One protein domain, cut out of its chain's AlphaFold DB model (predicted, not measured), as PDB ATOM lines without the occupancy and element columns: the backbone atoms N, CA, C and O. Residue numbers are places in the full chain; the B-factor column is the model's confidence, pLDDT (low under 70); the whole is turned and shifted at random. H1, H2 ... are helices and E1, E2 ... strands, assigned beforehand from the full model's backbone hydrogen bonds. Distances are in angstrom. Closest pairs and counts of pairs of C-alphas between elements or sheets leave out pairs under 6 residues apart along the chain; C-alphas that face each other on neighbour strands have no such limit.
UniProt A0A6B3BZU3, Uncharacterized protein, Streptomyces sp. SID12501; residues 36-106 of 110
ATOM      1  N   ILE A  36     -65.584 336.291 691.249       96.88
ATOM      2  CA  ILE A  36     -64.543 336.182 692.277       96.88
ATOM      3  C   ILE A  36     -65.126 335.617 693.576       96.88
ATOM      4  O   ILE A  36     -64.507 334.747 694.179       96.88
ATOM      5  N   ASN A  37     -66.356 335.995 693.957       96.50
ATOM      6  CA  ASN A  37     -66.987 335.421 695.153       96.50
ATOM      7  C   ASN A  37     -67.165 333.904 695.047       96.50
ATOM      8  O   ASN A  37     -67.002 333.205 696.041       96.50
ATOM      9  N   MET A  38     -67.490 333.391 693.857       96.81
ATOM     10  CA  MET A  38     -67.584 331.947 693.638       96.81
ATOM     11  C   MET A  38     -66.227 331.259 693.814       96.81
ATOM     12  O   MET A  38     -66.168 330.198 694.431       96.81
ATOM     13  N   LEU A  39     -65.146 331.861 693.310       97.12
ATOM     14  CA  LEU A  39     -63.798 331.319 693.475       97.12
ATOM     15  C   LEU A  39     -63.344 331.337 694.939       97.12
ATOM     16  O   LEU A  39     -62.847 330.322 695.426       97.12
ATOM     17  N   ASP A  40     -63.554 332.442 695.657       98.06
ATOM     18  CA  ASP A  40     -63.229 332.537 697.085       98.06
ATOM     19  C   ASP A  40     -64.032 331.515 697.904       98.06
ATOM     20  O   ASP A  40     -63.471 330.785 698.721       98.06
ATOM     21  N   ALA A  41     -65.341 331.397 697.657       97.38
ATOM     22  CA  ALA A  41     -66.217 330.485 698.393       97.38
ATOM     23  C   ALA A  41     -65.858 329.005 698.175       97.38
ATOM     24  O   ALA A  41     -65.828 328.229 699.129       97.38
ATOM     25  N   LEU A  42     -65.573 328.593 696.934       96.88
ATOM     26  CA  LEU A  42     -65.246 327.195 696.632       96.88
ATOM     27  C   LEU A  42     -63.883 326.781 697.202       96.88
ATOM     28  O   LEU A  42     -63.740 325.651 697.674       96.88
ATOM     29  N   ASN A  43     -62.889 327.672 697.178       98.06
ATOM     30  CA  ASN A  43     -61.574 327.385 697.754       98.06
ATOM     31  C   ASN A  43     -61.605 327.423 699.288       98.06
ATOM     32  O   ASN A  43     -61.131 326.486 699.930       98.06
ATOM     33  N   SER A  44     -62.229 328.445 699.881       98.06
ATOM     34  CA  SER A  44     -62.356 328.553 701.342       98.06
ATOM     35  C   SER A  44     -63.117 327.377 701.951       98.06
ATOM     36  O   SER A  44     -62.689 326.850 702.977       98.06
ATOM     37  N   TRP A  45     -64.187 326.907 701.298       98.38
ATOM     38  CA  TRP A  45     -64.941 325.737 701.750       98.38
ATOM     39  C   TRP A  45     -64.081 324.471 701.828       98.38
ATOM     40  O   TRP A  45     -64.125 323.762 702.832       98.38
ATOM     41  N   GLN A  46     -63.292 324.189 700.788       98.19
ATOM     42  CA  GLN A  46     -62.406 323.020 700.769       98.19
ATOM     43  C   GLN A  46     -61.372 323.101 701.893       98.19
ATOM     44  O   GLN A  46     -61.212 322.135 702.641       98.19
ATOM     45  N   LEU A  47     -60.765 324.277 702.083       98.56
ATOM     46  CA  LEU A  47     -59.781 324.503 703.137       98.56
ATOM     47  C   LEU A  47     -60.359 324.215 704.528       98.56
ATOM     48  O   LEU A  47     -59.779 323.438 705.287       98.56
ATOM     49  N   VAL A  48     -61.511 324.802 704.875       98.50
ATOM     50  CA  VAL A  48     -62.094 324.602 706.215       98.50
ATOM     51  C   VAL A  48     -62.618 323.182 706.409       98.50
ATOM     52  O   VAL A  48     -62.530 322.653 707.517       98.50
ATOM     53  N   LEU A  49     -63.123 322.536 705.351       98.44
ATOM     54  CA  LEU A  49     -63.587 321.150 705.405       98.44
ATOM     55  C   LEU A  49     -62.432 320.187 705.704       98.44
ATOM     56  O   LEU A  49     -62.574 319.306 706.554       98.44
ATOM     57  N   GLU A  50     -61.304 320.343 705.014       98.56
ATOM     58  CA  GLU A  50     -60.112 319.522 705.231       98.56
ATOM     59  C   GLU A  50     -59.487 319.795 706.599       98.56
ATOM     60  O   GLU A  50     -59.237 318.848 707.347       98.56
ATOM     61  N   ALA A  51     -59.333 321.066 706.984       98.38
ATOM     62  CA  ALA A  51     -58.800 321.445 708.291       98.38
ATOM     63  C   ALA A  51     -59.659 320.898 709.443       98.38
ATOM     64  O   ALA A  51     -59.130 320.304 710.384       98.38
ATOM     65  N   ALA A  52     -60.987 321.034 709.357       98.38
ATOM     66  CA  ALA A  52     -61.889 320.537 710.391       98.38
ATOM     67  C   ALA A  52     -61.856 319.007 710.514       98.38
ATOM     68  O   ALA A  52     -61.917 318.474 711.624       98.38
ATOM     69  N   ARG A  53     -61.724 318.292 709.387       98.38
ATOM     70  CA  ARG A  53     -61.588 316.827 709.370       98.38
ATOM     71  C   ARG A  53     -60.252 316.362 709.935       98.38
ATOM     72  O   ARG A  53     -60.245 315.421 710.718       98.38
ATOM     73  N   ALA A  54     -59.155 317.010 709.550       98.50
ATOM     74  CA  ALA A  54     -57.808 316.621 709.958       98.50
ATOM     75  C   ALA A  54     -57.522 316.937 711.433       98.50
ATOM     76  O   ALA A  54     -56.817 316.186 712.100       98.50
ATOM     77  N   LEU A  55     -58.065 318.046 711.943       98.12
ATOM     78  CA  LEU A  55     -57.766 318.552 713.287       98.12
ATOM     79  C   LEU A  55     -58.895 318.315 714.293       98.12
ATOM     80  O   LEU A  55     -58.753 318.686 715.457       98.12
ATOM     81  N   HIS A  56     -60.013 317.728 713.853       97.69
ATOM     82  CA  HIS A  56     -61.193 317.428 714.673       97.69
ATOM     83  C   HIS A  56     -61.706 318.630 715.483       97.69
ATOM     84  O   HIS A  56     -62.163 318.495 716.618       97.69
ATOM     85  N   ARG A  57     -61.618 319.830 714.900       97.81
ATOM     86  CA  ARG A  57     -61.994 321.106 715.526       97.81
ATOM     87  C   ARG A  57     -62.728 321.984 714.517       97.81
ATOM     88  O   ARG A  57     -62.415 321.910 713.331       97.81
ATOM     89  N   PRO A  58     -63.663 322.848 714.953       98.38
ATOM     90  CA  PRO A  58     -64.236 323.858 714.072       98.38
ATOM     91  C   PRO A  58     -63.132 324.717 713.449       98.38
ATOM     92  O   PRO A  58     -62.206 325.125 714.150       98.38
ATOM     93  N   ALA A  59     -63.239 324.976 712.148       98.56
ATOM     94  CA  ALA A  59     -62.279 325.751 711.373       98.56
ATOM     95  C   ALA A  59     -62.987 326.890 710.634       98.56
ATOM     96  O   ALA A  59     -64.151 326.757 710.251       98.56
ATOM     97  N   ALA A  60     -62.275 327.989 710.421       98.50
ATOM     98  CA  ALA A  60     -62.724 329.127 709.635       98.50
ATOM     99  C   ALA A  60     -61.569 329.663 708.782       98.50
ATOM    100  O   ALA A  60     -60.399 329.445 709.097       98.50
ATOM    101  N   ALA A  61     -61.908 330.369 707.706       98.25
ATOM    102  CA  ALA A  61     -60.941 330.994 706.817       98.25
ATOM    103  C   ALA A  61     -61.436 332.363 706.349       98.25
ATOM    104  O   ALA A  61     -62.629 332.536 706.087       98.25
ATOM    105  N   SER A  62     -60.508 333.306 706.223       97.62
ATOM    106  CA  SER A  62     -60.696 334.607 705.588       97.62
ATOM    107  C   SER A  62     -60.008 334.562 704.229       97.62
ATOM    108  O   SER A  62     -58.823 334.248 704.146       97.62
ATOM    109  N   PHE A  63     -60.745 334.806 703.147       97.50
ATOM    110  CA  PHE A  63     -60.222 334.730 701.782       97.50
ATOM    111  C   PHE A  63     -60.258 336.093 701.107       97.50
ATOM    112  O   PHE A  63     -61.228 336.844 701.230       97.50
ATOM    113  N   LYS A  64     -59.208 336.372 700.339       95.94
ATOM    114  CA  LYS A  64     -59.074 337.568 699.523       95.94
ATOM    115  C   LYS A  64     -58.339 337.222 698.239       95.94
ATOM    116  O   LYS A  64     -57.273 336.616 698.274       95.94
ATOM    117  N   HIS A  65     -58.891 337.629 697.098       96.00
ATOM    118  CA  HIS A  65     -58.272 337.398 695.788       96.00
ATOM    119  C   HIS A  65     -57.882 335.926 695.555       96.00
ATOM    120  O   HIS A  65     -56.798 335.627 695.058       96.00
ATOM    121  N   VAL A  66     -58.793 335.003 695.877       96.75
ATOM    122  CA  VAL A  66     -58.668 333.554 695.635       96.75
ATOM    123  C   VAL A  66     -57.582 332.876 696.485       96.75
ATOM    124  O   VAL A  66     -57.257 331.713 696.271       96.75
ATOM    125  N   SER A  67     -57.051 333.568 697.492       96.56
ATOM    126  CA  SER A  67     -56.095 333.023 698.458       96.56
ATOM    127  C   SER A  67     -56.593 333.249 699.886       96.56
ATOM    128  O   SER A  67     -57.308 334.227 700.131       96.56
ATOM    129  N   PRO A  68     -56.246 332.372 700.845       95.69
ATOM    130  CA  PRO A  68     -56.496 332.665 702.246       95.69
ATOM    131  C   PRO A  68     -55.664 333.887 702.645       95.69
ATOM    132  O   PRO A  68     -54.442 333.870 702.512       95.69
ATOM    133  N   ALA A  69     -56.332 334.936 703.124       94.81
ATOM    134  CA  ALA A  69     -55.671 335.948 703.937       94.81
ATOM    135  C   ALA A  69     -55.200 335.292 705.244       94.81
ATOM    136  O   ALA A  69     -54.052 335.475 705.628       94.81
ATOM    137  N   ASP A  70     -56.056 334.454 705.848       95.75
ATOM    138  CA  ASP A  70     -55.680 333.531 706.922       95.75
ATOM    139  C   ASP A  70     -56.715 332.397 707.107       95.75
ATOM    140  O   ASP A  70     -57.812 332.415 706.531       95.75
ATOM    141  N   ALA A  71     -56.377 331.395 707.917       97.31
ATOM    142  CA  ALA A  71     -57.265 330.329 708.357       97.31
ATOM    143  C   ALA A  71     -56.871 329.794 709.741       97.31
ATOM    144  O   ALA A  71     -55.704 329.542 710.032       97.31
ATOM    145  N   ALA A  72     -57.868 329.513 710.578       98.00
ATOM    146  CA  ALA A  72     -57.646 329.054 711.943       98.00
ATOM    147  C   ALA A  72     -58.663 327.994 712.377       98.00
ATOM    148  O   ALA A  72     -59.800 327.944 711.907       98.00
ATOM    149  N   VAL A  73     -58.254 327.166 713.340       98.25
ATOM    150  CA  VAL A  73     -59.162 326.321 714.125       98.25
ATOM    151  C   VAL A  73     -59.528 326.994 715.446       98.25
ATOM    152  O   VAL A  73     -58.780 327.820 715.974       98.25
ATOM    153  N   ALA A  74     -60.668 326.601 716.010       98.00
ATOM    154  CA  ALA A  74     -61.183 327.094 717.283       98.00
ATOM    155  C   ALA A  74     -60.140 326.996 718.399       98.00
ATOM    156  O   ALA A  74     -59.649 325.900 718.648       98.00
ATOM    157  N   GLY A  75     -59.845 328.074 719.124       96.31
ATOM    158  CA  GLY A  75     -59.015 328.041 720.338       96.31
ATOM    159  C   GLY A  75     -59.016 329.378 721.093       96.31
ATOM    160  O   GLY A  75     -59.940 330.158 720.902       96.31
ATOM    161  N   PRO A  76     -58.024 329.679 721.942       96.06
ATOM    162  CA  PRO A  76     -58.046 330.929 722.697       96.06
ATOM    163  C   PRO A  76     -58.005 332.135 721.751       96.06
ATOM    164  O   PRO A  76     -57.290 332.090 720.743       96.06
ATOM    165  N   VAL A  77     -58.809 333.148 722.075       96.69
ATOM    166  CA  VAL A  77     -58.780 334.497 721.489       96.69
ATOM    167  C   VAL A  77     -57.954 335.357 722.442       96.69
ATOM    168  O   VAL A  77     -58.163 335.277 723.653       96.69
ATOM    169  N   ASP A  78     -56.980 336.101 721.925       94.38
ATOM    170  CA  ASP A  78     -56.164 336.985 722.755       94.38
ATOM    171  C   ASP A  78     -56.911 338.271 723.132       94.38
ATOM    172  O   ASP A  78     -57.944 338.618 722.557       94.38
ATOM    173  N   ASP A  79     -56.385 338.966 724.139       94.81
ATOM    174  CA  ASP A  79     -57.028 340.152 724.702       94.81
ATOM    175  C   ASP A  79     -57.110 341.302 723.690       94.81
ATOM    176  O   ASP A  79     -58.070 342.066 723.727       94.81
ATOM    177  N   VAL A  80     -56.159 341.390 722.749       94.19
ATOM    178  CA  VAL A  80     -56.142 342.447 721.731       94.19
ATOM    179  C   VAL A  80     -57.290 342.238 720.749       94.19
ATOM    180  O   VAL A  80     -58.071 343.164 720.523       94.19
ATOM    181  N   THR A  81     -57.456 341.025 720.214       94.50
ATOM    182  CA  THR A  81     -58.603 340.701 719.352       94.50
ATOM    183  C   THR A  81     -59.926 340.865 720.113       94.50
ATOM    184  O   THR A  81     -60.892 341.413 719.579       94.50
ATOM    185  N   ALA A  82     -59.999 340.397 721.363       94.62
ATOM    186  CA  ALA A  82     -61.216 340.473 722.169       94.62
ATOM    187  C   ALA A  82     -61.645 341.924 722.441       94.62
ATOM    188  O   ALA A  82     -62.822 342.252 722.277       94.62
ATOM    189  N   GLU A  83     -60.700 342.803 722.784       95.00
ATOM    190  CA  GLU A  83     -60.939 344.238 722.960       95.00
ATOM    191  C   GLU A  83     -61.374 344.893 721.643       95.00
ATOM    192  O   GLU A  83     -62.415 345.557 721.600       95.00
ATOM    193  N   LEU A  84     -60.638 344.640 720.551       93.19
ATOM    194  CA  LEU A  84     -60.903 345.213 719.226       93.19
ATOM    195  C   LEU A  84     -62.330 344.934 718.742       93.19
ATOM    196  O   LEU A  84     -62.979 345.819 718.181       93.19
ATOM    197  N   TYR A  85     -62.822 343.715 718.959       92.19
ATOM    198  CA  TYR A  85     -64.171 343.317 718.562       92.19
ATOM    199  C   TYR A  85     -65.203 343.407 719.699       92.19
ATOM    200  O   TYR A  85     -66.370 343.082 719.475       92.19
ATOM    201  N   SER A  86     -64.807 343.867 720.892       94.94
ATOM    202  CA  SER A  86     -65.673 344.025 722.073       94.94
ATOM    203  C   SER A  86     -66.410 342.733 722.461       94.94
ATOM    204  O   SER A  86     -67.630 342.717 722.640       94.94
ATOM    205  N   ILE A  87     -65.661 341.633 722.564       93.62
ATOM    206  CA  ILE A  87     -66.180 340.282 722.814       93.62
ATOM    207  C   ILE A  87     -65.632 339.755 724.140       93.62
ATOM    208  O   ILE A  87     -64.459 339.937 724.452       93.62
ATOM    209  N   ASP A  88     -66.462 339.038 724.894       95.00
ATOM    210  CA  ASP A  88     -65.985 338.213 726.004       95.00
ATOM    211  C   ASP A  88     -65.163 337.028 725.464       95.00
ATOM    212  O   ASP A  88     -65.710 336.096 724.861       95.00
ATOM    213  N   ARG A  89     -63.841 337.072 725.678       93.00
ATOM    214  CA  ARG A  89     -62.898 336.029 725.244       93.00
ATOM    215  C   ARG A  89     -63.189 334.656 725.838       93.00
ATOM    216  O   ARG A  89     -62.907 333.657 725.178       93.00
ATOM    217  N   ASP A  90     -63.745 334.590 727.045       92.69
ATOM    218  CA  ASP A  90     -63.956 333.327 727.754       92.69
ATOM    219  C   ASP A  90     -65.356 332.752 727.461       92.69
ATOM    220  O   ASP A  90     -65.573 331.543 727.565       92.69
ATOM    221  N   GLY A  91     -66.292 333.598 727.019       93.50
ATOM    222  CA  GLY A  91     -67.647 333.221 726.604       93.50
ATOM    223  C   GLY A  91     -67.820 332.914 725.109       93.50
ATOM    224  O   GLY A  91     -68.910 332.527 724.678       93.50
ATOM    225  N   VAL A  92     -66.780 333.090 724.287       95.31
ATOM    226  CA  VAL A  92     -66.888 332.949 722.827       95.31
ATOM    227  C   VAL A  92     -67.034 331.484 722.385       95.31
ATOM    228  O   VAL A  92     -66.268 330.596 722.757       95.31
ATOM    229  N   GLY A  93     -68.017 331.214 721.522       97.19
ATOM    230  CA  GLY A  93     -68.216 329.884 720.943       97.19
ATOM    231  C   GLY A  93     -67.060 329.451 720.030       97.19
ATOM    232  O   GLY A  93     -66.407 330.275 719.390       97.19
ATOM    233  N   ALA A  94     -66.848 328.137 719.902       97.44
ATOM    234  CA  ALA A  94     -65.712 327.569 719.165       97.44
ATOM    235  C   ALA A  94     -65.601 328.058 717.706       97.44
ATOM    236  O   ALA A  94     -64.512 328.401 717.251       97.44
ATOM    237  N   LEU A  95     -66.718 328.130 716.972       97.50
ATOM    238  CA  LEU A  95     -66.713 328.622 715.589       97.50
ATOM    239  C   LEU A  95     -66.403 330.124 715.512       97.50
ATOM    240  O   LEU A  95     -65.627 330.542 714.659       97.50
ATOM    241  N   THR A  96     -66.976 330.922 716.416       97.12
ATOM    242  CA  THR A  96     -66.709 332.364 716.490       97.12
ATOM    243  C   THR A  96     -65.235 332.623 716.790       97.12
ATOM    244  O   THR A  96     -64.610 333.429 716.111       97.12
ATOM    245  N   SER A  97     -64.648 331.873 717.725       97.50
ATOM    246  CA  SER A  97     -63.209 331.911 718.000       97.50
ATOM    247  C   SER A  97     -62.369 331.578 716.758       97.50
ATOM    248  O   SER A  97     -61.431 332.309 716.441       97.50
ATOM    249  N   ALA A  98     -62.712 330.511 716.023       98.00
ATOM    250  CA  ALA A  98     -62.006 330.155 714.793       98.00
ATOM    251  C   ALA A  98     -62.053 331.304 713.770       98.00
ATOM    252  O   ALA A  98     -61.037 331.629 713.160       98.00
ATOM    253  N   TYR A  99     -63.216 331.941 713.611       97.56
ATOM    254  CA  TYR A  99     -63.394 333.051 712.677       97.56
ATOM    255  C   TYR A  99     -62.610 334.300 713.076       97.56
ATOM    256  O   TYR A  99     -61.930 334.873 712.229       97.56
ATOM    257  N   LEU A 100     -62.662 334.702 714.350       96.31
ATOM    258  CA  LEU A 100     -61.911 335.858 714.845       96.31
ATOM    259  C   LEU A 100     -60.417 335.685 714.587       96.31
ATOM    260  O   LEU A 100     -59.782 336.571 714.029       96.31
ATOM    261  N   ARG A 101     -59.884 334.500 714.881       95.62
ATOM    262  CA  ARG A 101     -58.473 334.183 714.651       95.62
ATOM    263  C   ARG A 101     -58.093 334.166 713.172       95.62
ATOM    264  O   ARG A 101     -57.031 334.657 712.823       95.62
ATOM    265  N   ALA A 102     -58.961 333.637 712.309       96.62
ATOM    266  CA  ALA A 102     -58.751 333.667 710.861       96.62
ATOM    267  C   ALA A 102     -58.888 335.079 710.263       96.62
ATOM    268  O   ALA A 102     -58.470 335.315 709.136       96.62
ATOM    269  N   ARG A 103     -59.524 336.017 710.966       93.88
ATOM    270  CA  ARG A 103     -59.691 337.400 710.507       93.88
ATOM    271  C   ARG A 103     -58.576 338.317 711.008       93.88
ATOM    272  O   ARG A 103     -58.185 339.234 710.291       93.88
ATOM    273  N   ASP A 104     -58.100 338.095 712.229       89.50
ATOM    274  CA  ASP A 104     -57.223 339.042 712.924       89.50
ATOM    275  C   ASP A 104     -55.737 338.921 712.561       89.50
ATOM    276  O   ASP A 104     -54.953 339.810 712.872       89.50
ATOM    277  N   ALA A 105     -55.337 337.863 711.854       84.12
ATOM    278  CA  ALA A 105     -53.944 337.682 711.455       84.12
ATOM    279  C   ALA A 105     -53.443 338.739 710.448       84.12
ATOM    280  O   ALA A 105     -52.308 339.202 710.548       84.12
ATOM    281  N   ASP A 106     -54.303 339.165 709.516       86.50
ATOM    282  CA  ASP A 106     -54.114 340.380 708.715       86.50
ATOM    283  C   ASP A 106     -55.472 341.076 708.498       86.50
ATOM    284  O   ASP A 106     -56.198 340.775 707.536       86.50
TER     285      ASP A 106
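What this domain is: This is residues 36 to 106 of the 110 residues of an uncharacterized protein of Streptomyces sp. SID12501 (UniProt A0A6B3BZU3). A two-strand hairpin, E1 and E2, is sandwiched between the long helix H1 and the shorter H3, with the small helix H2 beyond H3 at the far end. The printed part has 71 residues, in the order H1, E1, E2, H2, H3, mixed in class, with an antiparallel sheet. It is compact, radius of gyration of the C-alphas 12.3 A, and only just flat, spanning 33 by 25 by 14 A.

Where its parts are: H1, residues 36 to 55, begins at C-alpha (-64.543, 336.182, 692.277) and is 28.3 A long. E1 is residues 59 to 64, 17.0 A; E2 is 67 to 73, 17.3 A. H2 is 79 to 85, 9.9 A. H3, 94 to 104, 15.6 A, ends at C-alpha (-57.223, 339.042, 712.924).

How they stand to each other: In the hairpin of E1 and E2, N 62 and O 70 are 2.9 A apart, within hydrogen-bond range. The closest C-alphas of H1 and E1, Val 48 and Ala 59, are 5.3 A apart; those of E2 and H3, Ala 71 and Ala 102, 4.4 A. H1 and H3 are apart. H2 and H3 are close but not clearly touching, about perpendicular at 89 degrees; their closest C-alphas, Thr 81 and Asp 104, are 6.8 A apart. In H1, H2 and H3 every O i to N i+4 pair is within hydrogen-bond range.

The domain as a whole: The C-alphas farthest apart, Ile 36 and Asp 90, are 35.6 A apart. The printed part has no cut, no link is long, and no printed residue is under 70 in pLDDT.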